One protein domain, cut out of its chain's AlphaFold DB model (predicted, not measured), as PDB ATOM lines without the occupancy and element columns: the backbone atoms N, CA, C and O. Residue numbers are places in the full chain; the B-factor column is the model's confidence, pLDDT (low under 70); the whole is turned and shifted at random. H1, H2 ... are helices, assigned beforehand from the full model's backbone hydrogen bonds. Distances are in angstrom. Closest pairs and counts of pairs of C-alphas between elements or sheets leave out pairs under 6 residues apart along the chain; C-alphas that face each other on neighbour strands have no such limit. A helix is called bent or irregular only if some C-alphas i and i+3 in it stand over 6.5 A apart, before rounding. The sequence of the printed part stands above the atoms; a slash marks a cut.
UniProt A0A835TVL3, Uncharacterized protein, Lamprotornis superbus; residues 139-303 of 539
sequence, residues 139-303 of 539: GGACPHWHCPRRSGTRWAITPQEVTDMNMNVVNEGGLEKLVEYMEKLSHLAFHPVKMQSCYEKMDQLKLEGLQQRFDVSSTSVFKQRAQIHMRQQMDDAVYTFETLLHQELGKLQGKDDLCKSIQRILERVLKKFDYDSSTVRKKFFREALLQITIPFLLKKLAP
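Overview. This is residues 139 to 303 of the 539 residues of an uncharacterized protein of Lamprotornis superbus (UniProt A0A835TVL3). A long rod is built on a helical hairpin, H5 and H6, with a second, shorter hairpin, H1 and H2, packed on the end where H5 turns into H6; these four make an up-and-down bundle, each running against the one before it in the chain. Farther along the rod the short helix H3 packs on the first part of H5, H4 meets H6 near its far end, and residues 298 to 303 stick out there. The printed part has 165 residues with six named helices, H1 to H6 in order, and no named strand; its class is all helix. It is loose, with a radius of gyration of the C-alphas of 20.0 A, and spans 73 by 26 by 25 A.

Arrangement. H1, residues 157 to 172, and H2, residues 175 to 186, form a hairpin and touch at a shallow tilt of 19 degrees, closest at the C-alphas of Val 169 and Lys 177, 6.3 A apart. H3, residues 196 to 202, touches residues 223 to 230 of H5, residues 220 to 249, at a steep tilt of 43 degrees, closest at the C-alphas of Met 202 and Lys 223, 5.7 A. H2 touches H5 with residues 182 to 186 alone, closest at the C-alphas of Ser 186 and Val 238, 6.2 A. H5 and H6, residues 255 to 301, form a hairpin at a shallow tilt of 25 degrees, closest at the C-alphas of Phe 241 and Val 269, 6.2 A. H6 touches H1 with residues 259 to 266 alone, opposite ways at 16 degrees, a shallow tilt, closest at the C-alphas of Asn 166 and Cys 259, 6.2 A. H4, residues 208 to 214, and H6 only just touch, with 3 pairs of C-alphas within 8 A, closest at Phe 214 and Phe 296, 6.1 A. H2 and H6 are apart. In H1 and H5 every O i to N i+4 pair is within hydrogen-bond range; in H2 7 of 8 are, in H4 2 of 3, in H6 41 of 43, and in H3 1 of 3, beside 2 of 4 O i to N i+3 pairs.

Along the chain. H1 begins at C-alpha 157, (146.207, 17.300, 83.284), and is 21.4 A long; H2 measures 16.3 A, H3 10.2 A and H4 10.1 A. H5 runs 43.4 A to C-alpha 249 at (135.634, 3.700, 98.598). H6 runs 67.7 A to C-alpha 301 at (168.533, 54.889, 101.353); it is neither bent nor irregular, but only just: C-alphas 292 and 295 are 6.4 A apart.

Size, cuts and confidence. The C-alphas farthest apart, of Gly 254 and Pro 303, are 73.9 A from each other. The printed part has no cut and no long link. Mean pLDDT of the printed part is 71.8; 57 residues are under 70, among them residues 139 to 175, which take in the unnamed stretch 139 to 156.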
ATOM      1  N   GLY A 139     150.271  40.726  86.901       37.31
ATOM      2  CA  GLY A 139     148.878  40.282  86.820       37.31
ATOM      3  C   GLY A 139     148.489  39.771  85.426       37.31
ATOM      4  O   GLY A 139     147.632  38.901  85.317       37.31
ATOM      5  N   GLY A 140     149.147  40.271  84.371       36.06
ATOM      6  CA  GLY A 140     148.805  40.074  82.956       36.06
ATOM      7  C   GLY A 140     149.580  39.041  82.167       36.06
ATOM      8  O   GLY A 140     149.062  38.534  81.175       36.06
ATOM      9  N   ALA A 141     150.733  38.619  82.666       35.06
ATOM     10  CA  ALA A 141     151.312  37.323  82.347       35.06
ATOM     11  C   ALA A 141     150.590  36.199  83.114       35.06
ATOM     12  O   ALA A 141     150.597  35.060  82.659       35.06
ATOM     13  N   CYS A 142     149.884  36.516  84.212       35.78
ATOM     14  CA  CYS A 142     149.159  35.553  85.048       35.78
ATOM     15  C   CYS A 142     147.655  35.287  84.806       35.78
ATOM     16  O   CYS A 142     147.130  34.407  85.496       35.78
ATOM     17  N   PRO A 143     146.911  35.884  83.845       36.31
ATOM     18  CA  PRO A 143     145.533  35.458  83.589       36.31
ATOM     19  C   PRO A 143     145.509  34.044  82.996       36.31
ATOM     20  O   PRO A 143     144.529  33.318  83.137       36.31
ATOM     21  N   HIS A 144     146.611  33.643  82.359       34.25
ATOM     22  CA  HIS A 144     146.793  32.332  81.751       34.25
ATOM     23  C   HIS A 144     147.219  31.252  82.756       34.25
ATOM     24  O   HIS A 144     147.207  30.055  82.456       34.25
ATOM     25  N   TRP A 145     147.610  31.668  83.958       34.56
ATOM     26  CA  TRP A 145     148.267  30.763  84.873       34.56
ATOM     27  C   TRP A 145     147.318  29.813  85.566       34.56
ATOM     28  O   TRP A 145     147.725  28.687  85.759       34.56
ATOM     29  N   HIS A 146     146.070  30.167  85.881       44.16
ATOM     30  CA  HIS A 146     145.260  29.286  86.739       44.16
ATOM     31  C   HIS A 146     143.742  29.439  86.560       44.16
ATOM     32  O   HIS A 146     142.992  29.380  87.525       44.16
ATOM     33  N   CYS A 147     143.251  29.672  85.338       32.56
ATOM     34  CA  CYS A 147     141.808  29.724  85.090       32.56
ATOM     35  C   CYS A 147     141.360  28.483  84.297       32.56
ATOM     36  O   CYS A 147     141.580  28.450  83.084       32.56
ATOM     37  N   PRO A 148     140.683  27.491  84.914       31.38
ATOM     38  CA  PRO A 148     140.232  26.284  84.210       31.38
ATOM     39  C   PRO A 148     139.279  26.559  83.034       31.38
ATOM     40  O   PRO A 148     139.115  25.717  82.159       31.38
ATOM     41  N   ARG A 149     138.619  27.730  83.010       31.30
ATOM     42  CA  ARG A 149     137.419  27.960  82.182       31.30
ATOM     43  C   ARG A 149     137.528  29.074  81.138       31.30
ATOM     44  O   ARG A 149     136.568  29.247  80.396       31.30
ATOM     45  N   ARG A 150     138.610  29.869  81.087       31.12
ATOM     46  CA  ARG A 150     138.654  31.069  80.212       31.12
ATOM     47  C   ARG A 150     139.725  31.078  79.124       31.12
ATOM     48  O   ARG A 150     139.569  31.819  78.161       31.12
ATOM     49  N   SER A 151     140.750  30.236  79.205       31.48
ATOM     50  CA  SER A 151     141.613  29.953  78.055       31.48
ATOM     51  C   SER A 151     141.349  28.528  77.603       31.48
ATOM     52  O   SER A 151     141.580  27.602  78.375       31.48
ATOM     53  N   GLY A 152     140.905  28.336  76.360       35.16
ATOM     54  CA  GLY A 152     140.738  27.017  75.730       35.16
ATOM     55  C   GLY A 152     142.007  26.146  75.681       35.16
ATOM     56  O   GLY A 152     141.980  25.049  75.144       35.16
ATOM     57  N   THR A 153     143.110  26.603  76.265       31.34
ATOM     58  CA  THR A 153     144.367  25.897  76.529       31.34
ATOM     59  C   THR A 153     144.426  25.514  78.005       31.34
ATOM     60  O   THR A 153     144.848  26.261  78.894       31.34
ATOM     61  N   ARG A 154     143.880  24.330  78.220       36.19
ATOM     62  CA  ARG A 154     143.480  23.665  79.449       36.19
ATOM     63  C   ARG A 154     144.676  23.394  80.385       36.19
ATOM     64  O   ARG A 154     145.685  22.851  79.949       36.19
ATOM     65  N   TRP A 155     144.532  23.665  81.688       37.31
ATOM     66  CA  TRP A 155     145.205  22.877  82.740       37.31
ATOM     67  C   TRP A 155     144.529  21.508  82.776       37.31
ATOM     68  O   TRP A 155     143.754  21.185  83.668       37.31
ATOM     69  N   ALA A 156     144.714  20.781  81.676       43.81
ATOM     70  CA  ALA A 156     143.991  19.566  81.359       43.81
ATOM     71  C   ALA A 156     144.350  18.440  82.270       43.81
ATOM     72  O   ALA A 156     143.569  17.525  82.378       43.81
ATOM     73  N   ILE A 157     145.520  18.499  82.877       51.44
ATOM     74  CA  ILE A 157     146.207  17.300  83.284       51.44
ATOM     75  C   ILE A 157     145.403  16.582  84.365       51.44
ATOM     76  O   ILE A 157     145.046  15.441  84.148       51.44
ATOM     77  N   THR A 158     144.967  17.253  85.434       51.16
ATOM     78  CA  THR A 158     144.134  16.617  86.469       51.16
ATOM     79  C   THR A 158     142.719  16.259  85.999       51.16
ATOM     80  O   THR A 158     142.327  15.114  86.193       51.16
ATOM     81  N   PRO A 159     141.933  17.138  85.340       53.94
ATOM     82  CA  PRO A 159     140.615  16.744  84.842       53.94
ATOM     83  C   PRO A 159     140.662  15.684  83.744       53.94
ATOM     84  O   PRO A 159     139.811  14.811  83.727       53.94
ATOM     85  N   GLN A 160     141.614  15.761  82.816       60.56
ATOM     86  CA  GLN A 160     141.806  14.809  81.724       60.56
ATOM     87  C   GLN A 160     142.277  13.480  82.283       60.56
ATOM     88  O   GLN A 160     141.679  12.479  81.946       60.56
ATOM     89  N   GLU A 161     143.229  13.463  83.210       62.66
ATOM     90  CA  GLU A 161     143.666  12.224  83.848       62.66
ATOM     91  C   GLU A 161     142.561  11.593  84.676       62.66
ATOM     92  O   GLU A 161     142.265  10.421  84.512       62.66
ATOM     93  N   VAL A 162     141.848  12.356  85.496       63.16
ATOM     94  CA  VAL A 162     140.733  11.782  86.257       63.16
ATOM     95  C   VAL A 162     139.557  11.396  85.340       63.16
ATOM     96  O   VAL A 162     138.830  10.454  85.642       63.16
ATOM     97  N   THR A 163     139.384  12.040  84.182       65.12
ATOM     98  CA  THR A 163     138.402  11.607  83.169       65.12
ATOM     99  C   THR A 163     138.862  10.341  82.442       65.12
ATOM    100  O   THR A 163     138.053   9.440  82.241       65.12
ATOM    101  N   ASP A 164     140.146  10.234  82.109       64.06
ATOM    102  CA  ASP A 164     140.764   9.057  81.498       64.06
ATOM    103  C   ASP A 164     140.713   7.873  82.481       64.06
ATOM    104  O   ASP A 164     140.365   6.764  82.089       64.06
ATOM    105  N   MET A 165     140.930   8.114  83.780       65.19
ATOM    106  CA  MET A 165     140.686   7.161  84.870       65.19
ATOM    107  C   MET A 165     139.242   6.682  84.875       65.19
ATOM    108  O   MET A 165     139.000   5.481  84.900       65.19
ATOM    109  N   ASN A 166     138.284   7.611  84.848       65.12
ATOM    110  CA  ASN A 166     136.864   7.284  84.890       65.12
ATOM    111  C   ASN A 166     136.480   6.414  83.681       65.12
ATOM    112  O   ASN A 166     135.801   5.405  83.835       65.12
ATOM    113  N   MET A 167     137.010   6.724  82.494       60.84
ATOM    114  CA  MET A 167     136.819   5.900  81.296       60.84
ATOM    115  C   MET A 167     137.485   4.522  81.419       60.84
ATOM    116  O   MET A 167     136.875   3.520  81.057       60.84
ATOM    117  N   ASN A 168     138.692   4.428  81.976       65.69
ATOM    118  CA  ASN A 168     139.401   3.154  82.149       65.69
ATOM    119  C   ASN A 168     138.743   2.251  83.212       65.69
ATOM    120  O   ASN A 168     138.629   1.042  83.010       65.69
ATOM    121  N   VAL A 169     138.239   2.829  84.308       64.25
ATOM    122  CA  VAL A 169     137.487   2.118  85.360       64.25
ATOM    123  C   VAL A 169     136.161   1.578  84.815       64.25
ATOM    124  O   VAL A 169     135.795   0.439  85.122       64.25
ATOM    125  N   VAL A 170     135.474   2.363  83.974       62.44
ATOM    126  CA  VAL A 170     134.235   1.963  83.282       62.44
ATOM    127  C   VAL A 170     134.492   0.849  82.262       62.44
ATOM    128  O   VAL A 170     133.712  -0.101  82.195       62.44
ATOM    129  N   ASN A 171     135.578   0.937  81.490       65.62
ATOM    130  CA  ASN A 171     135.836   0.033  80.366       65.62
ATOM    131  C   ASN A 171     136.461  -1.312  80.770       65.62
ATOM    132  O   ASN A 171     136.238  -2.305  80.080       65.62
ATOM    133  N   GLU A 172     137.251  -1.370  81.849       60.41
ATOM    134  CA  GLU A 172     138.179  -2.492  82.052       60.41
ATOM    135  C   GLU A 172     138.162  -3.155  83.449       60.41
ATOM    136  O   GLU A 172     139.004  -4.012  83.709       60.41
ATOM    137  N   GLY A 173     137.179  -2.871  84.318       59.59
ATOM    138  CA  GLY A 173     136.792  -3.857  85.347       59.59
ATOM    139  C   GLY A 173     136.894  -3.489  86.833       59.59
ATOM    140  O   GLY A 173     137.007  -4.398  87.648       59.59
ATOM    141  N   GLY A 174     136.724  -2.228  87.238       67.31
ATOM    142  CA  GLY A 174     136.504  -1.887  88.657       67.31
ATOM    143  C   GLY A 174     137.777  -1.657  89.489       67.31
ATOM    144  O   GLY A 174     138.739  -1.078  88.993       67.31
ATOM    145  N   LEU A 175     137.746  -2.027  90.777       66.19
ATOM    146  CA  LEU A 175     138.659  -1.533  91.826       66.19
ATOM    147  C   LEU A 175     140.150  -1.857  91.597       66.19
ATOM    148  O   LEU A 175     141.002  -1.035  91.909       66.19
ATOM    149  N   GLU A 176     140.472  -2.997  90.986       70.56
ATOM    150  CA  GLU A 176     141.864  -3.411  90.723       70.56
ATOM    151  C   GLU A 176     142.584  -2.465  89.748       70.56
ATOM    152  O   GLU A 176     143.743  -2.110  89.947       70.56
ATOM    153  N   LYS A 177     141.879  -1.969  88.724       74.44
ATOM    154  CA  LYS A 177     142.441  -0.979  87.788       74.44
ATOM    155  C   LYS A 177     142.508   0.423  88.372       74.44
ATOM    156  O   LYS A 177     143.312   1.235  87.920       74.44
ATOM    157  N   LEU A 178     141.669   0.712  89.368       76.38
ATOM    158  CA  LEU A 178     141.722   1.977  90.089       76.38
ATOM    159  C   LEU A 178     143.041   2.097  90.857       76.38
ATOM    160  O   LEU A 178     143.662   3.148  90.801       76.38
ATOM    161  N   VAL A 179     143.500   1.015  91.490       77.00
ATOM    162  CA  VAL A 179     144.783   0.954  92.212       77.00
ATOM    163  C   VAL A 179     145.965   1.261  91.287       77.00
ATOM    164  O   VAL A 179     146.715   2.203  91.545       77.00
ATOM    165  N   GLU A 180     146.084   0.550  90.158       79.62
ATOM    166  CA  GLU A 180     147.160   0.778  89.173       79.62
ATOM    167  C   GLU A 180     147.130   2.214  88.623       79.62
ATOM    168  O   GLU A 180     148.159   2.844  88.353       79.62
ATOM    169  N   TYR A 181     145.927   2.759  88.450       77.75
ATOM    170  CA  TYR A 181     145.757   4.128  88.004       77.75
ATOM    171  C   TYR A 181     146.194   5.137  89.076       77.75
ATOM    172  O   TYR A 181     146.886   6.106  88.759       77.75
ATOM    173  N   MET A 182     145.794   4.930  90.330       82.81
ATOM    174  CA  MET A 182     146.125   5.819  91.442       82.81
ATOM    175  C   MET A 182     147.628   5.871  91.686       82.81
ATOM    176  O   MET A 182     148.164   6.961  91.883       82.81
ATOM    177  N   GLU A 183     148.331   4.747  91.540       82.06
ATOM    178  CA  GLU A 183     149.791   4.721  91.595       82.06
ATOM    179  C   GLU A 183     150.407   5.634  90.521       82.06
ATOM    180  O   GLU A 183     151.260   6.477  90.816       82.06
ATOM    181  N   LYS A 184     149.919   5.562  89.275       82.69
ATOM    182  CA  LYS A 184     150.380   6.438  88.182       82.69
ATOM    183  C   LYS A 184     150.014   7.906  88.422       82.69
ATOM    184  O   LYS A 184     150.828   8.787  88.133       82.69
ATOM    185  N   LEU A 185     148.818   8.177  88.947       83.31
ATOM    186  CA  LEU A 185     148.344   9.529  89.245       83.31
ATOM    187  C   LEU A 185     149.137  10.168  90.390       83.31
ATOM    188  O   LEU A 185     149.439  11.357  90.318       83.31
ATOM    189  N   SER A 186     149.544   9.390  91.395       84.19
ATOM    190  CA  SER A 186     150.325   9.863  92.548       84.19
ATOM    191  C   SER A 186     151.652  10.531  92.148       84.19
ATOM    192  O   SER A 186     152.170  11.400  92.850       84.19
ATOM    193  N   HIS A 187     152.195  10.180  90.975       84.44
ATOM    194  CA  HIS A 187     153.428  10.755  90.425       84.44
ATOM    195  C   HIS A 187     153.211  11.893  89.438       84.44
ATOM    196  O   HIS A 187     154.181  12.401  88.866       84.44
ATOM    197  N   LEU A 188     151.968  12.325  89.238       85.62
ATOM    198  CA  LEU A 188     151.630  13.307  88.223       85.62
ATOM    199  C   LEU A 188     152.424  14.610  88.365       85.62
ATOM    200  O   LEU A 188     152.969  15.116  87.382       85.62
ATOM    201  N   ALA A 189     152.557  15.116  89.592       84.75
ATOM    202  CA  ALA A 189     153.289  16.348  89.878       84.75
ATOM    203  C   ALA A 189     154.776  16.284  89.478       84.75
ATOM    204  O   ALA A 189     155.407  17.316  89.256       84.75
ATOM    205  N   PHE A 190     155.345  15.085  89.344       86.88
ATOM    206  CA  PHE A 190     156.748  14.865  88.986       86.88
ATOM    207  C   PHE A 190     156.922  14.338  87.561       86.88
ATOM    208  O   PHE A 190     158.046  14.072  87.132       86.88
ATOM    209  N   HIS A 191     155.833  14.192  86.806       85.69
ATOM    210  CA  HIS A 191     155.893  13.614  85.478       85.69
ATOM    211  C   HIS A 191     156.515  14.604  84.472       85.69
ATOM    212  O   HIS A 191     155.925  15.659  84.210       85.69
ATOM    213  N   PRO A 192     157.637  14.254  83.812       80.81
ATOM    214  CA  PRO A 192     158.433  15.201  83.029       80.81
ATOM    215  C   PRO A 192     157.692  15.760  81.809       80.81
ATOM    216  O   PRO A 192     157.826  16.935  81.510       80.81
ATOM    217  N   VAL A 193     156.880  14.949  81.121       86.31
ATOM    218  CA  VAL A 193     156.145  15.400  79.919       86.31
ATOM    219  C   VAL A 193     154.873  16.174  80.270       86.31
ATOM    220  O   VAL A 193     154.634  17.258  79.750       86.31
ATOM    221  N   LYS A 194     154.047  15.632  81.172       81.00
ATOM    222  CA  LYS A 194     152.744  16.206  81.523       81.00
ATOM    223  C   LYS A 194     152.896  17.599  82.143       81.00
ATOM    224  O   LYS A 194     152.290  18.549  81.651       81.00
ATOM    225  N   MET A 195     153.783  17.751  83.132       83.25
ATOM    226  CA  MET A 195     154.012  19.035  83.808       83.25
ATOM    227  C   MET A 195     154.727  20.080  82.942       83.25
ATOM    228  O   MET A 195     154.644  21.270  83.240       83.25
ATOM    229  N   GLN A 196     155.381  19.685  81.847       82.38
ATOM    230  CA  GLN A 196     156.129  20.619  81.005       82.38
ATOM    231  C   GLN A 196     155.236  21.711  80.408       82.38
ATOM    232  O   GLN A 196     155.575  22.891  80.467       82.38
ATOM    233  N   SER A 197     154.043  21.339  79.936       79.75
ATOM    234  CA  SER A 197     153.054  22.293  79.408       79.75
ATOM    235  C   SER A 197     152.624  23.355  80.435       79.75
ATOM    236  O   SER A 197     152.253  24.475  80.076       79.75
ATOM    237  N   CYS A 198     152.686  23.024  81.728       76.88
ATOM    238  CA  CYS A 198     152.432  23.953  82.822       76.88
ATOM    239  C   CYS A 198     153.610  24.909  83.013       76.88
ATOM    240  O   CYS A 198     153.405  26.111  83.184       76.88
ATOM    241  N   TYR A 199     154.831  24.382  82.951       81.19
ATOM    242  CA  TYR A 199     156.059  25.140  83.144       81.19
ATOM    243  C   TYR A 199     156.374  26.088  81.986       81.19
ATOM    244  O   TYR A 199     156.818  27.195  82.251       81.19
ATOM    245  N   GLU A 200     156.079  25.738  80.736       80.88
ATOM    246  CA  GLU A 200     156.337  26.603  79.567       80.88
ATOM    247  C   GLU A 200     155.562  27.930  79.614       80.88
ATOM    248  O   GLU A 200     155.997  28.955  79.082       80.88
ATOM    249  N   LYS A 201     154.429  27.963  80.326       73.69
ATOM    250  CA  LYS A 201     153.664  29.199  80.566       73.69
ATOM    251  C   LYS A 201     154.488  30.248  81.319       73.69
ATOM    252  O   LYS A 201     154.250  31.446  81.173       73.69
ATOM    253  N   MET A 202     155.478  29.800  82.085       74.12
ATOM    254  CA  MET A 202     156.405  30.639  82.838       74.12
ATOM    255  C   MET A 202     157.443  31.325  81.975       74.12
ATOM    256  O   MET A 202     157.953  32.385  82.345       74.12
ATOM    257  N   ASP A 203     157.756  30.755  80.818       72.38
ATOM    258  CA  ASP A 203     158.788  31.306  79.949       72.38
ATOM    259  C   ASP A 203     158.349  32.631  79.329       72.38
ATOM    260  O   ASP A 203     159.179  33.517  79.106       72.38
ATOM    261  N   GLN A 204     157.033  32.813  79.189       70.44
ATOM    262  CA  GLN A 204     156.384  34.042  78.738       70.44
ATOM    263  C   GLN A 204     156.370  35.153  79.803       70.44
ATOM    264  O   GLN A 204     156.018  36.290  79.488       70.44
ATOM    265  N   LEU A 205     156.758  34.863  81.054       67.62
ATOM    266  CA  LEU A 205     156.822  35.868  82.112       67.62
ATOM    267  C   LEU A 205     157.922  36.887  81.797       67.62
ATOM    268  O   LEU A 205     159.117  36.581  81.846       67.62
ATOM    269  N   LYS A 206     157.499  38.117  81.506       64.62
ATOM    270  CA  LYS A 206     158.368  39.266  81.265       64.62
ATOM    271  C   LYS A 206     158.020  40.391  82.230       64.62
ATOM    272  O   LYS A 206     156.882  40.851  82.277       64.62
ATOM    273  N   LEU A 207     159.015  40.847  82.985       67.19
ATOM    274  CA  LEU A 207     158.874  41.916  83.976       67.19
ATOM    275  C   LEU A 207     159.378  43.261  83.445       67.19
ATOM    276  O   LEU A 207     159.880  44.058  84.223       67.19
ATOM    277  N   GLU A 208     159.249  43.535  82.144       62.84
ATOM    278  CA  GLU A 208     159.893  44.683  81.477       62.84
ATOM    279  C   GLU A 208     159.594  46.030  82.170       62.84
ATOM    280  O   GLU A 208     160.503  46.826  82.400       62.84
ATOM    281  N   GLY A 209     158.348  46.256  82.607       62.78
ATOM    282  CA  GLY A 209     157.961  47.479  83.324       62.78
ATOM    283  C   GLY A 209     158.556  47.614  84.733       62.78
ATOM    284  O   GLY A 209     158.806  48.730  85.180       62.78
ATOM    285  N   LEU A 210     158.803  46.502  85.429       64.62
ATOM    286  CA  LEU A 210     159.438  46.477  86.754       64.62
ATOM    287  C   LEU A 210     160.965  46.473  86.643       64.62
ATOM    288  O   LEU A 210     161.628  47.150  87.419       64.62
ATOM    289  N   GLN A 211     161.521  45.786  85.645       67.25
ATOM    290  CA  GLN A 211     162.955  45.750  85.358       67.25
ATOM    291  C   GLN A 211     163.497  47.146  85.051       67.25
ATOM    292  O   GLN A 211     164.509  47.537  85.622       67.25
ATOM    293  N   GLN A 212     162.788  47.930  84.229       67.25
ATOM    294  CA  GLN A 212     163.188  49.305  83.909       67.25
ATOM    295  C   GLN A 212     163.085  50.261  85.106       67.25
ATOM    296  O   GLN A 212     163.845  51.221  85.190       67.25
ATOM    297  N   ARG A 213     162.139  50.028  86.024       65.75
ATOM    298  CA  ARG A 213     161.860  50.940  87.148       65.75
ATOM    299  C   ARG A 213     162.658  50.625  88.409       65.75
ATOM    300  O   ARG A 213     162.982  51.546  89.150       65.75
ATOM    301  N   PHE A 214     162.949  49.348  88.648       64.69
ATOM    302  CA  PHE A 214     163.553  48.853  89.887       64.69
ATOM    303  C   PHE A 214     164.923  48.194  89.687       64.69
ATOM    304  O   PHE A 214     165.458  47.651  90.648       64.69
ATOM    305  N   ASP A 215     165.508  48.262  88.483       63.97
ATOM    306  CA  ASP A 215     166.865  47.752  88.200       63.97
ATOM    307  C   ASP A 215     167.000  46.240  88.497       63.97
ATOM    308  O   ASP A 215     167.976  45.763  89.073       63.97
ATOM    309  N   VAL A 216     165.961  45.469  88.151       67.19
ATOM    310  CA  VAL A 216     165.906  44.024  88.430       67.19
ATOM    311  C   VAL A 216     166.761  43.263  87.422       67.19
ATOM    312  O   VAL A 216     166.446  43.228  86.231       67.19
ATOM    313  N   SER A 217     167.807  42.596  87.911       63.91
ATOM    314  CA  SER A 217     168.822  41.934  87.082       63.91
ATOM    315  C   SER A 217     168.303  40.700  86.330       63.91
ATOM    316  O   SER A 217     168.755  40.430  85.221       63.91
ATOM    317  N   SER A 218     167.346  39.954  86.898       71.12
ATOM    318  CA  SER A 218     166.846  38.704  86.310       71.12
ATOM    319  C   SER A 218     165.425  38.352  86.760       71.12
ATOM    320  O   SER A 218     164.990  38.698  87.856       71.12
ATOM    321  N   THR A 219     164.688  37.643  85.897       80.12
ATOM    322  CA  THR A 219     163.348  37.091  86.202       80.12
ATOM    323  C   THR A 219     163.385  35.603  86.549       80.12
ATOM    324  O   THR A 219     162.350  35.030  86.894       80.12
ATOM    325  N   SER A 220     164.559  34.972  86.455       82.25
ATOM    326  CA  SER A 220     164.750  33.522  86.582       82.25
ATOM    327  C   SER A 220     164.249  32.987  87.926       82.25
ATOM    328  O   SER A 220     163.508  32.007  87.950       82.25
ATOM    329  N   VAL A 221     164.549  33.682  89.026       84.31
ATOM    330  CA  VAL A 221     164.127  33.293  90.379       84.31
ATOM    331  C   VAL A 221     162.606  33.258  90.496       84.31
ATOM    332  O   VAL A 221     162.048  32.300  91.026       84.31
ATOM    333  N   PHE A 222     161.903  34.247  89.939       84.06
ATOM    334  CA  PHE A 222     160.439  34.248  89.941       84.06
ATOM    335  C   PHE A 222     159.870  33.138  89.062       84.06
ATOM    336  O   PHE A 222     158.876  32.521  89.444       84.06
ATOM    337  N   LYS A 223     160.519  32.837  87.928       83.75
ATOM    338  CA  LYS A 223     160.121  31.719  87.069       83.75
ATOM    339  C   LYS A 223     160.237  30.382  87.799       83.75
ATOM    340  O   LYS A 223     159.266  29.636  87.864       83.75
ATOM    341  N   GLN A 224     161.387  30.121  88.416       83.50
ATOM    342  CA  GLN A 224     161.642  28.892  89.166       83.50
ATOM    343  C   GLN A 224     160.695  28.744  90.365       83.50
ATOM    344  O   GLN A 224     160.063  27.701  90.529       83.50
ATOM    345  N   ARG A 225     160.533  29.795  91.180       85.06
ATOM    346  CA  ARG A 225     159.631  29.775  92.347       85.06
ATOM    347  C   ARG A 225     158.184  29.490  91.953       85.06
ATOM    348  O   ARG A 225     157.500  28.711  92.610       85.06
ATOM    349  N   ALA A 226     157.726  30.076  90.855       83.81
ATOM    350  CA  ALA A 226     156.403  29.807  90.322       83.81
ATOM    351  C   ALA A 226     156.225  28.359  89.840       83.81
ATOM    352  O   ALA A 226     155.224  27.734  90.182       83.81
ATOM    353  N   GLN A 227     157.199  27.797  89.113       84.62
ATOM    354  CA  GLN A 227     157.170  26.384  88.700       84.62
ATOM    355  C   GLN A 227     157.119  25.443  89.914       84.62
ATOM    356  O   GLN A 227     156.393  24.449  89.899       84.62
ATOM    357  N   ILE A 228     157.831  25.781  90.995       86.62
ATOM    358  CA  ILE A 228     157.770  25.044  92.263       86.62
ATOM    359  C   ILE A 228     156.359  25.108  92.862       86.62
ATOM    360  O   ILE A 228     155.819  24.064  93.222       86.62
ATOM    361  N   HIS A 229     155.732  26.286  92.921       83.50
ATOM    362  CA  HIS A 229     154.351  26.411  93.402       83.50
ATOM    363  C   HIS A 229     153.352  25.639  92.532       83.50
ATOM    364  O   HIS A 229     152.476  24.974  93.073       83.50
ATOM    365  N   MET A 230     153.502  25.666  91.202       83.38
ATOM    366  CA  MET A 230     152.676  24.865  90.288       83.38
ATOM    367  C   MET A 230     152.793  23.369  90.586       83.38
ATOM    368  O   MET A 230     151.787  22.665  90.611       83.38
ATOM    369  N   ARG A 231     154.020  22.886  90.827       85.62
ATOM    370  CA  ARG A 231     154.267  21.491  91.199       85.62
ATOM    371  C   ARG A 231     153.637  21.143  92.540       85.62
ATOM    372  O   ARG A 231     152.965  20.126  92.626       85.62
ATOM    373  N   GLN A 232     153.833  21.986  93.554       87.12
ATOM    374  CA  GLN A 232     153.280  21.761  94.888       87.12
ATOM    375  C   GLN A 232     151.752  21.699  94.844       87.12
ATOM    376  O   GLN A 232     151.171  20.749  95.334       87.12
ATOM    377  N   GLN A 233     151.104  22.648  94.166       83.81
ATOM    378  CA  GLN A 233     149.645  22.673  94.040       83.81
ATOM    379  C   GLN A 233     149.092  21.468  93.267       83.81
ATOM    380  O   GLN A 233     147.998  20.998  93.570       83.81
ATOM    381  N   MET A 234     149.831  20.960  92.274       83.88
ATOM    382  CA  MET A 234     149.476  19.713  91.593       83.88
ATOM    383  C   MET A 234     149.573  18.514  92.543       83.88
ATOM    384  O   MET A 234     148.672  17.683  92.577       83.88
ATOM    385  N   ASP A 235     150.649  18.448  93.323       86.19
ATOM    386  CA  ASP A 235     150.884  17.388  94.300       86.19
ATOM    387  C   ASP A 235     149.814  17.381  95.403       86.19
ATOM    388  O   ASP A 235     149.224  16.342  95.692       86.19
ATOM    389  N   ASP A 236     149.482  18.560  95.934       84.38
ATOM    390  CA  ASP A 236     148.430  18.759  96.932       84.38
ATOM    391  C   ASP A 236     147.054  18.336  96.385       84.38
ATOM    392  O   ASP A 236     146.254  17.720  97.094       84.38
ATOM    393  N   ALA A 237     146.758  18.648  95.114       84.88
ATOM    394  CA  ALA A 237     145.496  18.287  94.471       84.88
ATOM    395  C   ALA A 237     145.356  16.774  94.277       84.88
ATOM    396  O   ALA A 237     144.298  16.216  94.568       84.88
ATOM    397  N   VAL A 238     146.421  16.116  93.809       85.69
ATOM    398  CA  VAL A 238     146.468  14.657  93.645       85.69
ATOM    399  C   VAL A 238     146.326  13.966  94.995       85.69
ATOM    400  O   VAL A 238     145.475  13.093  95.128       85.69
ATOM    401  N   TYR A 239     147.070  14.414  96.007       86.50
ATOM    402  CA  TYR A 239     146.982  13.876  97.363       86.50
ATOM    403  C   TYR A 239     145.578  14.045  97.963       86.50
ATOM    404  O   TYR A 239     145.018  13.113  98.540       86.50
ATOM    405  N   THR A 240     144.963  15.220  97.788       86.25
ATOM    406  CA  THR A 240     143.591  15.470  98.261       86.25
ATOM    407  C   THR A 240     142.595  14.558  97.547       86.25
ATOM    408  O   THR A 240     141.699  14.004  98.180       86.25
ATOM    409  N   PHE A 241     142.740  14.388  96.231       85.38
ATOM    410  CA  PHE A 241     141.892  13.496  95.448       85.38
ATOM    411  C   PHE A 241     142.025  12.042  95.906       85.38
ATOM    412  O   PHE A 241     141.014  11.398  96.161       85.38
ATOM    413  N   GLU A 242     143.256  11.561  96.064       84.06
ATOM    414  CA  GLU A 242     143.582  10.221  96.548       84.06
ATOM    415  C   GLU A 242     142.965   9.948  97.919       84.06
ATOM    416  O   GLU A 242     142.262   8.956  98.104       84.06
ATOM    417  N   THR A 243     143.140  10.884  98.850       86.38
ATOM    418  CA  THR A 243     142.633  10.762 100.217       86.38
ATOM    419  C   THR A 243     141.104  10.741 100.259       86.38
ATOM    420  O   THR A 243     140.510   9.886 100.916       86.38
ATOM    421  N   LEU A 244     140.442  11.653  99.541       85.25
ATOM    422  CA  LEU A 244     138.976  11.704  99.496       85.25
ATOM    423  C   LEU A 244     138.383  10.487  98.782       85.25
ATOM    424  O   LEU A 244     137.338   9.986  99.191       85.25
ATOM    425  N   LEU A 245     139.042  10.009  97.725       83.81
ATOM    426  CA  LEU A 245     138.632   8.804  97.019       83.81
ATOM    427  C   LEU A 245     138.713   7.588  97.936       83.81
ATOM    428  O   LEU A 245     137.736   6.855  98.044       83.81
ATOM    429  N   HIS A 246     139.823   7.426  98.652       82.69
ATOM    430  CA  HIS A 246     140.016   6.337  99.601       82.69
ATOM    431  C   HIS A 246     138.940   6.318 100.705       82.69
ATOM    432  O   HIS A 246     138.348   5.278 100.989       82.69
ATOM    433  N   GLN A 247     138.582   7.485 101.251       84.50
ATOM    434  CA  GLN A 247     137.511   7.613 102.252       84.50
ATOM    435  C   GLN A 247     136.114   7.254 101.725       84.50
ATOM    436  O   GLN A 247     135.266   6.780 102.484       84.50
ATOM    437  N   GLU A 248     135.842   7.512 100.445       81.12
ATOM    438  CA  GLU A 248     134.550   7.207  99.830       81.12
ATOM    439  C   GLU A 248     134.466   5.751  99.355       81.12
ATOM    440  O   GLU A 248     133.377   5.180  99.387       81.12
ATOM    441  N   LEU A 249     135.589   5.113  99.000       76.50
ATOM    442  CA  LEU A 249     135.634   3.700  98.598       76.50
ATOM    443  C   LEU A 249     135.072   2.759  99.673       76.50
ATOM    444  O   LEU A 249     134.347   1.825  99.333       76.50
ATOM    445  N   GLY A 250     135.303   3.047 100.958       69.06
ATOM    446  CA  GLY A 250     134.752   2.268 102.075       69.06
ATOM    447  C   GLY A 250     133.221   2.323 102.219       69.06
ATOM    448  O   GLY A 250     132.656   1.575 103.014       69.06
ATOM    449  N   LYS A 251     132.530   3.197 101.469       72.56
ATOM    450  CA  LYS A 251     131.081   3.451 101.590       72.56
ATOM    451  C   LYS A 251     130.263   2.982 100.379       72.56
ATOM    452  O   LYS A 251     129.040   3.123 100.388       72.56
ATOM    453  N   LEU A 252     130.898   2.471  99.322       66.75
ATOM    454  CA  LEU A 252     130.230   2.180  98.046       66.75
ATOM    455  C   LEU A 252     129.637   0.763  97.989       66.75
ATOM    456  O   LEU A 252     130.269  -0.197  98.417       66.75
ATOM    457  N   GLN A 253     128.445   0.629  97.388       57.19
ATOM    458  CA  GLN A 253     127.775  -0.664  97.146       57.19
ATOM    459  C   GLN A 253     127.632  -1.040  95.650       57.19
ATOM    460  O   GLN A 253     127.073  -2.092  95.344       57.19
ATOM    461  N   GLY A 254     128.169  -0.250  94.702       62.56
ATOM    462  CA  GLY A 254     128.050  -0.530  93.259       62.56
ATOM    463  C   GLY A 254     129.022   0.226  92.330       62.56
ATOM    464  O   GLY A 254     129.615   1.236  92.704       62.56
ATOM    465  N   LYS A 255     129.179  -0.262  91.082       60.19
ATOM    466  CA  LYS A 255     130.101   0.292  90.056       60.19
ATOM    467  C   LYS A 255     129.644   1.638  89.466       60.19
ATOM    468  O   LYS A 255     130.473   2.515  89.235       60.19
ATOM    469  N   ASP A 256     128.339   1.831  89.271       63.56
ATOM    470  CA  ASP A 256     127.785   3.111  88.796       63.56
ATOM    471  C   ASP A 256     127.892   4.215  89.861       63.56
ATOM    472  O   ASP A 256     128.013   5.402  89.537       63.56
ATOM    473  N   ASP A 257     127.907   3.827  91.139       72.19
ATOM    474  CA  ASP A 257     128.129   4.737  92.262       72.19
ATOM    475  C   ASP A 257     129.597   5.160  92.362       72.19
ATOM    476  O   ASP A 257     129.875   6.300  92.735       72.19
ATOM    477  N   LEU A 258     130.537   4.300  91.953       74.69
ATOM    478  CA  LEU A 258     131.966   4.617  91.923       74.69
ATOM    479  C   LEU A 258     132.273   5.750  90.937       74.69
ATOM    480  O   LEU A 258     132.914   6.728  91.312       74.69
ATOM    481  N   CYS A 259     131.757   5.680  89.709       74.38
ATOM    482  CA  CYS A 259     132.015   6.694  88.679       74.38
ATOM    483  C   CYS A 259     131.435   8.065  89.068       74.38
ATOM    484  O   CYS A 259     132.095   9.100  88.936       74.38
ATOM    485  N   LYS A 260     130.212   8.076  89.620       80.25
ATOM    486  CA  LYS A 260     129.574   9.293  90.152       80.25
ATOM    487  C   LYS A 260     130.335   9.855  91.351       80.25
ATOM    488  O   LYS A 260     130.421  11.074  91.497       80.25
ATOM    489  N   SER A 261     130.882   8.989  92.200       81.38
ATOM    490  CA  SER A 261     131.655   9.399  93.375       81.38
ATOM    491  C   SER A 261     133.014   9.968  92.977       81.38
ATOM    492  O   SER A 261     133.339  11.066  93.416       81.38
ATOM    493  N   ILE A 262     133.740   9.326  92.055       82.38
ATOM    494  CA  ILE A 262     134.984   9.852  91.469       82.38
ATOM    495  C   ILE A 262     134.750  11.247  90.879       82.38
ATOM    496  O   ILE A 262     135.489  12.182  91.187       82.38
ATOM    497  N   GLN A 263     133.688  11.423  90.087       81.62
ATOM    498  CA  GLN A 263     133.367  12.719  89.490       81.62
ATOM    499  C   GLN A 263     133.005  13.774  90.548       81.62
ATOM    500  O   GLN A 263     133.484  14.906  90.485       81.62
ATOM    501  N   ARG A 264     132.209  13.409  91.560       84.88
ATOM    502  CA  ARG A 264     131.855  14.300  92.676       84.88
ATOM    503  C   ARG A 264     133.090  14.732  93.472       84.88
ATOM    504  O   ARG A 264     133.191  15.896  93.858       84.88
ATOM    505  N   ILE A 265     134.017  13.811  93.727       84.75
ATOM    506  CA  ILE A 265     135.272  14.080  94.438       84.75
ATOM    507  C   ILE A 265     136.167  14.978  93.590       84.75
ATOM    508  O   ILE A 265     136.657  15.982  94.100       84.75
ATOM    509  N   LEU A 266     136.300  14.700  92.291       81.50
ATOM    510  CA  LEU A 266     137.023  15.566  91.362       81.50
ATOM    511  C   LEU A 266     136.477  16.997  91.393       81.50
ATOM    512  O   LEU A 266     137.245  17.944  91.534       81.50
ATOM    513  N   GLU A 267     135.159  17.181  91.315       79.50
ATOM    514  CA  GLU A 267     134.547  18.513  91.383       79.50
ATOM    515  C   GLU A 267     134.829  19.230  92.712       79.50
ATOM    516  O   GLU A 267     135.043  20.445  92.724       79.50
ATOM    517  N   ARG A 268     134.859  18.500  93.835       83.94
ATOM    518  CA  ARG A 268     135.237  19.050  95.148       83.94
ATOM    519  C   ARG A 268     136.706  19.473  95.181       83.94
ATOM    520  O   ARG A 268     137.003  20.587  95.609       83.94
ATOM    521  N   VAL A 269     137.605  18.622  94.689       82.44
ATOM    522  CA  VAL A 269     139.047  18.903  94.614       82.44
ATOM    523  C   VAL A 269     139.317  20.098  93.706       82.44
ATOM    524  O   VAL A 269     140.087  20.974  94.080       82.44
ATOM    525  N   LEU A 270     138.639  20.200  92.559       79.75
ATOM    526  CA  LEU A 270     138.785  21.336  91.647       79.75
ATOM    527  C   LEU A 270     138.329  22.653  92.283       79.75
ATOM    528  O   LEU A 270     139.010  23.663  92.130       79.75
ATOM    529  N   LYS A 271     137.230  22.650  93.049       80.19
ATOM    530  CA  LYS A 271     136.801  23.838  93.809       80.19
ATOM    531  C   LYS A 271     137.845  24.261  94.843       80.19
ATOM    532  O   LYS A 271     138.131  25.450  94.955       80.19
ATOM    533  N   LYS A 272     138.421  23.301  95.578       81.69
ATOM    534  CA  LYS A 272     139.493  23.571  96.548       81.69
ATOM    535  C   LYS A 272     140.744  24.114  95.856       81.69
ATOM    536  O   LYS A 272     141.277  25.133  96.275       81.69
ATOM    537  N   PHE A 273     141.165  23.477  94.769       80.19
ATOM    538  CA  PHE A 273     142.316  23.894  93.976       80.19
ATOM    539  C   PHE A 273     142.157  25.320  93.434       80.19
ATOM    540  O   PHE A 273     143.101  26.102  93.496       80.19
ATOM    541  N   ASP A 274     140.970  25.690  92.943       75.81
ATOM    542  CA  ASP A 274     140.700  27.052  92.468       75.81
ATOM    543  C   ASP A 274     140.853  28.096  93.594       75.81
ATOM    544  O   ASP A 274     141.409  29.178  93.362       75.81
ATOM    545  N   TYR A 275     140.405  27.767  94.813       78.44
ATOM    546  CA  TYR A 275     140.578  28.614  95.998       78.44
ATOM    547  C   TYR A 275     142.056  28.719  96.405       78.44
ATOM    548  O   TYR A 275     142.604  29.824  96.429       78.44
ATOM    549  N   ASP A 276     142.728  27.586  96.624       79.12
ATOM    550  CA  ASP A 276     144.134  27.532  97.041       79.12
ATOM    551  C   ASP A 276     145.045  28.228  96.024       79.12
ATOM    552  O   ASP A 276     145.891  29.046  96.384       79.12
ATOM    553  N   SER A 277     144.808  27.999  94.732       77.81
ATOM    554  CA  SER A 277     145.555  28.637  93.653       77.81
ATOM    555  C   SER A 277     145.396  30.160  93.659       77.81
ATOM    556  O   SER A 277     146.332  30.888  93.319       77.81
ATOM    557  N   SER A 278     144.221  30.681  94.026       74.69
ATOM    558  CA  SER A 278     144.020  32.124  94.208       74.69
ATOM    559  C   SER A 278     144.882  32.656  95.353       74.69
ATOM    560  O   SER A 278     145.629  33.621  95.169       74.69
ATOM    561  N   THR A 279     144.854  31.990  96.504       78.62
ATOM    562  CA  THR A 279     145.608  32.387  97.700       78.62
ATOM    563  C   THR A 279     147.120  32.303  97.482       78.62
ATOM    564  O   THR A 279     147.841  33.271  97.740       78.62
ATOM    565  N   VAL A 280     147.609  31.204  96.900       80.81
ATOM    566  CA  VAL A 280     149.026  31.018  96.548       80.81
ATOM    567  C   VAL A 280     149.492  32.086  95.563       80.81
ATOM    568  O   VAL A 280     150.564  32.660  95.751       80.81
ATOM    569  N   ARG A 281     148.677  32.431  94.556       74.94
ATOM    570  CA  ARG A 281     148.999  33.525  93.629       74.94
ATOM    571  C   ARG A 281     149.135  34.859  94.353       74.94
ATOM    572  O   ARG A 281     150.135  35.539  94.149       74.94
ATOM    573  N   LYS A 282     148.168  35.245  95.194       75.19
ATOM    574  CA  LYS A 282     148.233  36.515  95.945       75.19
ATOM    575  C   LYS A 282     149.504  36.597  96.788       75.19
ATOM    576  O   LYS A 282     150.211  37.603  96.729       75.19
ATOM    577  N   LYS A 283     149.811  35.523  97.521       82.62
ATOM    578  CA  LYS A 283     151.020  35.419  98.340       82.62
ATOM    579  C   LYS A 283     152.283  35.548  97.485       82.62
ATOM    580  O   LYS A 283     153.134  36.379  97.792       82.62
ATOM    581  N   PHE A 284     152.355  34.827  96.367       82.88
ATOM    582  CA  PHE A 284     153.468  34.910  95.423       82.88
ATOM    583  C   PHE A 284     153.673  36.333  94.883       82.88
ATOM    584  O   PHE A 284     154.800  36.823  94.868       82.88
ATOM    585  N   PHE A 285     152.604  37.031  94.487       78.50
ATOM    586  CA  PHE A 285     152.707  38.411  94.001       78.50
ATOM    587  C   PHE A 285     153.186  39.383  95.066       78.50
ATOM    588  O   PHE A 285     154.065  40.199  94.789       78.50
ATOM    589  N   ARG A 286     152.630  39.287  96.276       81.62
ATOM    590  CA  ARG A 286     153.064  40.097  97.415       81.62
ATOM    591  C   ARG A 286     154.556  39.887  97.668       81.62
ATOM    592  O   ARG A 286     155.310  40.852  97.691       81.62
ATOM    593  N   GLU A 287     154.993  38.639  97.791       84.44
ATOM    594  CA  GLU A 287     156.399  38.304  98.036       84.44
ATOM    595  C   GLU A 287     157.321  38.749  96.895       84.44
ATOM    596  O   GLU A 287     158.412  39.253  97.154       84.44
ATOM    597  N   ALA A 288     156.897  38.607  95.637       82.94
ATOM    598  CA  ALA A 288     157.684  39.038  94.488       82.94
ATOM    599  C   ALA A 288     157.867  40.562  94.455       82.94
ATOM    600  O   ALA A 288     158.983  41.046  94.268       82.94
ATOM    601  N   LEU A 289     156.796  41.328  94.693       80.94
ATOM    602  CA  LEU A 289     156.869  42.789  94.763       80.94
ATOM    603  C   LEU A 289     157.758  43.255  95.917       80.94
ATOM    604  O   LEU A 289     158.535  44.191  95.737       80.94
ATOM    605  N   LEU A 290     157.703  42.580  97.065       83.81
ATOM    606  CA  LEU A 290     158.588  42.855  98.196       83.81
ATOM    607  C   LEU A 290     160.059  42.584  97.848       83.81
ATOM    608  O   LEU A 290     160.907  43.446  98.074       83.81
ATOM    609  N   GLN A 291     160.357  41.441  97.223       83.44
ATOM    610  CA  GLN A 291     161.719  41.076  96.806       83.44
ATOM    611  C   GLN A 291     162.308  42.007  95.740       83.44
ATOM    612  O   GLN A 291     163.528  42.121  95.647       83.44
ATOM    613  N   ILE A 292     161.467  42.681  94.955       82.00
ATOM    614  CA  ILE A 292     161.894  43.690  93.978       82.00
ATOM    615  C   ILE A 292     162.076  45.057  94.649       82.00
ATOM    616  O   ILE A 292     163.074  45.743  94.433       82.00
ATOM    617  N   THR A 293     161.107  45.463  95.465       78.75
ATOM    618  CA  THR A 293     160.995  46.844  95.947       78.75
ATOM    619  C   THR A 293     161.933  47.129  97.114       78.75
ATOM    620  O   THR A 293     162.576  48.178  97.134       78.75
ATOM    621  N   ILE A 294     162.045  46.212  98.080       83.62
ATOM    622  CA  ILE A 294     162.845  46.439  99.292       83.62
ATOM    623  C   ILE A 294     164.323  46.644  98.945       83.62
ATOM    624  O   ILE A 294     164.870  47.668  99.354       83.62
ATOM    625  N   PRO A 295     164.990  45.777  98.152       83.56
ATOM    626  CA  PRO A 295     166.405  45.986  97.853       83.56
ATOM    627  C   PRO A 295     166.664  47.286  97.090       83.56
ATOM    628  O   PRO A 295     167.683  47.934  97.317       83.56
ATOM    629  N   PHE A 296     165.730  47.697  96.224       80.75
ATOM    630  CA  PHE A 296     165.801  48.979  95.530       80.75
ATOM    631  C   PHE A 296     165.744  50.158  96.509       80.75
ATOM    632  O   PHE A 296     166.573  51.066  96.426       80.75
ATOM    633  N   LEU A 297     164.807  50.139  97.462       78.00
ATOM    634  CA  LEU A 297     164.708  51.179  98.485       78.00
ATOM    635  C   LEU A 297     165.944  51.206  99.380       78.00
ATOM    636  O   LEU A 297     166.517  52.270  99.578       78.00
ATOM    637  N   LEU A 298     166.422  50.048  99.838       81.56
ATOM    638  CA  LEU A 298     167.633  49.960 100.654       81.56
ATOM    639  C   LEU A 298     168.863  50.510  99.914       81.56
ATOM    640  O   LEU A 298     169.628  51.273 100.496       81.56
ATOM    641  N   LYS A 299     169.016  50.219  98.613       82.44
ATOM    642  CA  LYS A 299     170.080  50.789  97.765       82.44
ATOM    643  C   LYS A 299     169.989  52.317  97.676       82.44
ATOM    644  O   LYS A 299     171.013  52.996  97.664       82.44
ATOM    645  N   LYS A 300     168.775  52.874  97.608       76.69
ATOM    646  CA  LYS A 300     168.542  54.328  97.547       76.69
ATOM    647  C   LYS A 300     168.717  55.029  98.893       76.69
ATOM    648  O   LYS A 300     169.132  56.182  98.901       76.69
ATOM    649  N   LEU A 301     168.429  54.347  99.997       73.75
ATOM    650  CA  LEU A 301     168.533  54.889 101.353       73.75
ATOM    651  C   LEU A 301     169.928  54.734 101.970       73.75
ATOM    652  O   LEU A 301     170.297  55.523 102.837       73.75
ATOM    653  N   ALA A 302     170.733  53.791 101.473       71.38
ATOM    654  CA  ALA A 302     172.124  53.593 101.878       71.38
ATOM    655  C   ALA A 302     172.979  54.886 101.934       71.38
ATOM    656  O   ALA A 302     173.729  55.050 102.898       71.38
ATOM    657  N   PRO A 303     172.907  55.827 100.967       66.00
ATOM    658  CA  PRO A 303     173.621  57.102 101.065       66.00
ATOM    659  C   PRO A 303     172.987  58.114 102.035       66.00
ATOM    660  O   PRO A 303     173.706  58.949 102.571       66.00
TER     661      PRO A 303